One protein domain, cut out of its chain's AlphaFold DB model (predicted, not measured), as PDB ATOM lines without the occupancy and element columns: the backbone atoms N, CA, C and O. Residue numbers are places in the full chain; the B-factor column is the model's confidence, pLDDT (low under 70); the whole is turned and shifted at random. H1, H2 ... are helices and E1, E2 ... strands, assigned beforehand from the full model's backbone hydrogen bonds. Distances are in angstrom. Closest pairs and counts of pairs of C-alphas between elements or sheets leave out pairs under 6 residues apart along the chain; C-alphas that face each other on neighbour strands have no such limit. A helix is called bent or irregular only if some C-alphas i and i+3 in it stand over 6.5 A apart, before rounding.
ATOM      1  N   THR A   3      44.874  62.908  55.432       92.62
ATOM      2  CA  THR A   3      46.320  62.762  55.242       92.62
ATOM      3  C   THR A   3      47.072  63.286  56.461       92.62
ATOM      4  O   THR A   3      46.638  64.232  57.120       92.62
ATOM      5  N   ILE A   4      48.181  62.632  56.795       94.81
ATOM      6  CA  ILE A   4      49.089  63.027  57.873       94.81
ATOM      7  C   ILE A   4      50.510  62.936  57.317       94.81
ATOM      8  O   ILE A   4      50.908  61.889  56.803       94.81
ATOM      9  N   ILE A   5      51.251  64.040  57.411       93.12
ATOM     10  CA  ILE A   5      52.677  64.104  57.091       93.12
ATOM     11  C   ILE A   5      53.404  64.330  58.409       93.12
ATOM     12  O   ILE A   5      53.225  65.373  59.037       93.12
ATOM     13  N   THR A   6      54.211  63.356  58.813       95.44
ATOM     14  CA  THR A   6      55.054  63.456  60.004       95.44
ATOM     15  C   THR A   6      56.447  62.995  59.621       95.44
ATOM     16  O   THR A   6      56.603  61.891  59.100       95.44
ATOM     17  N   GLU A   7      57.449  63.844  59.853       93.38
ATOM     18  CA  GLU A   7      58.826  63.610  59.399       93.38
ATOM     19  C   GLU A   7      58.867  63.267  57.895       93.38
ATOM     20  O   GLU A   7      58.367  64.033  57.072       93.38
ATOM     21  N   ASN A   8      59.425  62.106  57.538       92.25
ATOM     22  CA  ASN A   8      59.510  61.592  56.170       92.25
ATOM     23  C   ASN A   8      58.414  60.560  55.848       92.25
ATOM     24  O   ASN A   8      58.532  59.816  54.875       92.25
ATOM     25  N   GLN A   9      57.361  60.482  56.666       93.50
ATOM     26  CA  GLN A   9      56.272  59.535  56.482       93.50
ATOM     27  C   GLN A   9      54.999  60.239  56.013       93.50
ATOM     28  O   GLN A   9      54.506  61.186  56.628       93.50
ATOM     29  N   PHE A  10      54.431  59.706  54.934       92.69
ATOM     30  CA  PHE A  10      53.130  60.094  54.409       92.69
ATOM     31  C   PHE A  10      52.106  58.996  54.712       92.69
ATOM     32  O   PHE A  10      52.258  57.862  54.259       92.69
ATOM     33  N   THR A  11      51.072  59.325  55.489       93.94
ATOM     34  CA  THR A  11      50.019  58.381  55.893       93.94
ATOM     35  C   THR A  11      48.653  58.849  55.406       93.94
ATOM     36  O   THR A  11      48.244  59.981  55.670       93.94
ATOM     37  N   CYS A  12      47.917  57.949  54.751       94.56
ATOM     38  CA  CYS A  12      46.552  58.165  54.271       94.56
ATOM     39  C   CYS A  12      45.565  57.279  55.027       94.56
ATOM     40  O   CYS A  12      45.762  56.070  55.110       94.56
ATOM     41  N   VAL A  13      44.466  57.859  55.509       95.00
ATOM     42  CA  VAL A  13      43.375  57.121  56.160       95.00
ATOM     43  C   VAL A  13      42.049  57.497  55.504       95.00
ATOM     44  O   VAL A  13      41.662  58.665  55.467       95.00
ATOM     45  N   GLY A  14      41.333  56.519  54.959       94.88
ATOM     46  CA  GLY A  14      40.088  56.742  54.226       94.88
ATOM     47  C   GLY A  14      39.626  55.494  53.479       94.88
ATOM     48  O   GLY A  14      40.191  54.416  53.657       94.88
ATOM     49  N   LYS A  15      38.597  55.644  52.640       97.81
ATOM     50  CA  LYS A  15      38.159  54.577  51.729       97.81
ATOM     51  C   LYS A  15      39.234  54.317  50.673       97.81
ATOM     52  O   LYS A  15      39.895  55.255  50.238       97.81
ATOM     53  N   ILE A  16      39.364  53.063  50.240       96.38
ATOM     54  CA  ILE A  16      40.385  52.647  49.263       96.38
ATOM     55  C   ILE A  16      40.293  53.472  47.973       96.38
ATOM     56  O   ILE A  16      41.309  54.005  47.540       96.38
ATOM     57  N   ASP A  17      39.092  53.662  47.420       97.44
ATOM     58  CA  ASP A  17      38.911  54.417  46.171       97.44
ATOM     59  C   ASP A  17      39.377  55.875  46.300       97.44
ATOM     60  O   ASP A  17      40.097  56.378  45.443       97.44
ATOM     61  N   GLU A  18      39.055  56.535  47.419       96.25
ATOM     62  CA  GLU A  18      39.511  57.906  47.697       96.25
ATOM     63  C   GLU A  18      41.039  57.982  47.823       96.25
ATOM     64  O   GLU A  18      41.655  58.952  47.382       96.25
ATOM     65  N   ILE A  19      41.657  56.964  48.435       96.44
ATOM     66  CA  ILE A  19      43.113  56.879  48.577       96.44
ATOM     67  C   ILE A  19      43.771  56.707  47.209       96.44
ATOM     68  O   ILE A  19      44.743  57.404  46.919       96.44
ATOM     69  N   ILE A  20      43.241  55.819  46.367       96.38
ATOM     70  CA  ILE A  20      43.764  55.573  45.019       96.38
ATOM     71  C   ILE A  20      43.680  56.848  44.181       96.38
ATOM     72  O   ILE A  20      44.702  57.271  43.644       96.38
ATOM     73  N   SER A  21      42.514  57.502  44.128       96.50
ATOM     74  CA  SER A  21      42.342  58.746  43.366       96.50
ATOM     75  C   SER A  21      43.325  59.830  43.806       96.50
ATOM     76  O   SER A  21      44.018  60.409  42.973       96.50
ATOM     77  N   TYR A  22      43.462  60.050  45.116       95.12
ATOM     78  CA  TYR A  22      44.392  61.048  45.641       95.12
ATOM     79  C   TYR A  22      45.855  60.741  45.291       95.12
ATOM     80  O   TYR A  22      46.609  61.636  44.909       95.12
ATOM     81  N   LEU A  23      46.279  59.479  45.418       94.19
ATOM     82  CA  LEU A  23      47.646  59.076  45.082       94.19
ATOM     83  C   LEU A  23      47.930  59.237  43.583       94.19
ATOM     84  O   LEU A  23      49.029  59.659  43.222       94.19
ATOM     85  N   SER A  24      46.954  58.951  42.717       96.00
ATOM     86  CA  SER A  24      47.073  59.185  41.274       96.00
ATOM     87  C   SER A  24      47.233  60.670  40.940       96.00
ATOM     88  O   SER A  24      48.108  61.030  40.151       96.00
ATOM     89  N   ASP A  25      46.459  61.547  41.578       95.94
ATOM     90  CA  ASP A  25      46.585  62.994  41.382       95.94
ATOM     91  C   ASP A  25      47.950  63.515  41.849       95.94
ATOM     92  O   ASP A  25      48.602  64.294  41.147       95.94
ATOM     93  N   LEU A  26      48.433  63.032  42.997       94.06
ATOM     94  CA  LEU A  26      49.746  63.396  43.531       94.06
ATOM     95  C   LEU A  26      50.883  62.938  42.602       94.06
ATOM     96  O   LEU A  26      51.825  63.694  42.353       94.06
ATOM     97  N   GLN A  27      50.780  61.737  42.025       95.12
ATOM     98  CA  GLN A  27      51.726  61.257  41.011       95.12
ATOM     99  C   GLN A  27      51.745  62.151  39.765       95.12
ATOM    100  O   GLN A  27      52.826  62.474  39.260       95.12
ATOM    101  N   ASN A  28      50.576  62.585  39.290       96.00
ATOM    102  CA  ASN A  28      50.472  63.479  38.137       96.00
ATOM    103  C   ASN A  28      51.128  64.838  38.416       96.00
ATOM    104  O   ASN A  28      51.931  65.306  37.607       96.00
ATOM    105  N   GLN A  29      50.875  65.431  39.586       95.19
ATOM    106  CA  GLN A  29      51.522  66.682  39.997       95.19
ATOM    107  C   GLN A  29      53.046  66.539  40.062       95.19
ATOM    108  O   GLN A  29      53.776  67.392  39.549       95.19
ATOM    109  N   TYR A  30      53.540  65.440  40.638       94.00
ATOM    110  CA  TYR A  30      54.976  65.180  40.712       94.00
ATOM    111  C   TYR A  30      55.609  65.058  39.321       94.00
ATOM    112  O   TYR A  30      56.691  65.596  39.082       94.00
ATOM    113  N   LYS A  31      54.923  64.400  38.377       94.88
ATOM    114  CA  LYS A  31      55.369  64.306  36.983       94.88
ATOM    115  C   LYS A  31      55.496  65.690  36.342       94.88
ATOM    116  O   LYS A  31      56.551  65.991  35.789       94.88
ATOM    117  N   THR A  32      54.486  66.546  36.486       94.38
ATOM    118  CA  THR A  32      54.514  67.917  35.953       94.38
ATOM    119  C   THR A  32      55.658  68.743  36.544       94.38
ATOM    120  O   THR A  32      56.390  69.405  35.809       94.38
ATOM    121  N   ILE A  33      55.868  68.681  37.865       94.12
ATOM    122  CA  ILE A  33      56.969  69.399  38.527       94.12
ATOM    123  C   ILE A  33      58.325  68.883  38.030       94.12
ATOM    124  O   ILE A  33      59.220  69.676  37.735       94.12
ATOM    125  N   LYS A  34      58.476  67.561  37.896       94.19
ATOM    126  CA  LYS A  34      59.699  66.938  37.380       94.19
ATOM    127  C   LYS A  34      60.011  67.400  35.955       94.19
ATOM    128  O   LYS A  34      61.157  67.741  35.674       94.19
ATOM    129  N   GLU A  35      59.010  67.433  35.080       94.44
ATOM    130  CA  GLU A  35      59.144  67.929  33.704       94.44
ATOM    131  C   GLU A  35      59.548  69.410  33.679       94.44
ATOM    132  O   GLU A  35      60.494  69.780  32.986       94.44
ATOM    133  N   TYR A  36      58.917  70.247  34.508       94.19
ATOM    134  CA  TYR A  36      59.274  71.661  34.627       94.19
ATOM    135  C   TYR A  36      60.727  71.870  35.084       94.19
ATOM    136  O   TYR A  36      61.462  72.657  34.481       94.19
ATOM    137  N   ILE A  37      61.164  71.157  36.129       93.62
ATOM    138  CA  ILE A  37      62.545  71.233  36.629       93.62
ATOM    139  C   ILE A  37      63.528  70.805  35.536       93.62
ATOM    140  O   ILE A  37      64.539  71.478  35.329       93.62
ATOM    141  N   TYR A  38      63.229  69.717  34.825       94.25
ATOM    142  CA  TYR A  38      64.065  69.217  33.738       94.25
ATOM    143  C   TYR A  38      64.240  70.259  32.625       94.25
ATOM    144  O   TYR A  38      65.371  70.558  32.231       94.25
ATOM    145  N   GLU A  39      63.150  70.883  32.175       93.50
ATOM    146  CA  GLU A  39      63.215  71.944  31.167       93.50
ATOM    147  C   GLU A  39      64.029  73.146  31.665       93.50
ATOM    148  O   GLU A  39      64.899  73.637  30.949       93.50
ATOM    149  N   LYS A  40      63.849  73.584  32.919       92.12
ATOM    150  CA  LYS A  40      64.662  74.672  33.494       92.12
ATOM    151  C   LYS A  40      66.151  74.335  33.554       92.12
ATOM    152  O   LYS A  40      66.975  75.175  33.200       92.12
ATOM    153  N   GLN A  41      66.508  73.111  33.939       91.25
ATOM    154  CA  GLN A  41      67.904  72.665  33.957       91.25
ATOM    155  C   GLN A  41      68.525  72.632  32.556       91.25
ATOM    156  O   GLN A  41      69.700  72.957  32.404       91.25
ATOM    157  N   LYS A  42      67.749  72.287  31.523       90.56
ATOM    158  CA  LYS A  42      68.203  72.302  30.127       90.56
ATOM    159  C   LYS A  42      68.602  73.704  29.659       90.56
ATOM    160  O   LYS A  42      69.589  73.829  28.940       90.56
ATOM    161  N   PHE A  43      67.875  74.743  30.077       83.88
ATOM    162  CA  PHE A  43      68.243  76.135  29.787       83.88
ATOM    163  C   PHE A  43      69.501  76.583  30.536       83.88
ATOM    164  O   PHE A  43      70.311  77.293  29.960       83.88
ATOM    165  N   LEU A  44      69.681  76.149  31.788       80.25
ATOM    166  CA  LEU A  44      70.832  76.522  32.626       80.25
ATOM    167  C   LEU A  44      72.147  75.824  32.239       80.25
ATOM    168  O   LEU A  44      73.208  76.227  32.700       80.25
ATOM    169  N   ARG A  45      72.086  74.752  31.441       74.25
ATOM    170  CA  ARG A  45      73.261  74.011  30.942       74.25
ATOM    171  C   ARG A  45      73.785  74.524  29.589       74.25
ATOM    172  O   ARG A  45      74.678  73.892  29.029       74.25
ATOM    173  N   LYS A  46      73.214  75.606  29.053       54.12
ATOM    174  CA  LYS A  46      73.712  76.332  27.876       54.12
ATOM    175  C   LYS A  46      74.451  77.586  28.314       54.12
ATOM    176  O   LYS A  46      75.415  77.934  27.605       54.12
TER     177      LYS A  46
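Overview. This is residues 3 to 46 of the 46 residues of the protein "Z-ring formation inhibitor MciZ" of Defluviitalea raffinosedens (UniProt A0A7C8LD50). A two-stranded hairpin, E1 and E2, and one long helix, H1, make a lopsided V, with the hairpin as its short arm, the helix as its long arm and the corner at residues 14 and 15. Residues 24 to 46 stick out far beyond the hairpin and make most of the length, while the hairpin's tip also stands free. The printed part has 44 residues with two named strands and then one named helix, in the order E1, E2, H1; the sheet is antiparallel, order E1 - E2, and the class is mixed, helices and strands. The whole is extended, with a radius of gyration of the C-alphas of 15.1 A and spans of 48 by 24 by 7 A.

Arrangement. Strand E1, residues 3 to 6, and strand E2, residues 9 to 13, form an antiparallel hairpin, with 156 degrees between their directions. The C-alphas of Thr 3 and Cys 12 face each other at 4.7 A. N 4 and O 11 are within hydrogen-bond range at 2.9 A, as are N 9 and O 6 at 2.9 A. Helix H1, residues 16 to 44, comes closest to E2 at the C-alphas of Cys 12 and Ile 19, 6.8 A apart. E1 and H1 are apart. In H1 every O i to N i+4 pair is within hydrogen-bond range.

Along the chain. E1 begins at C-alpha 3, (46.320, 62.762, 55.242). E2 measures 13.1 A from first to last C-alpha and E1 10.0 A. H1 runs 42.1 A from C-alpha 16 at (40.385, 52.647, 49.263) to C-alpha 44 at (70.832, 76.522, 32.626), and it is not bent.

Size, cuts and confidence. The C-alphas farthest apart, those of Lys 15 and Lys 46, are 48.0 A apart, and the outline is only just flat. The printed part has no cut, and both links are tight. Mean pLDDT of the printed part is 92.6; residue 46 is under 70.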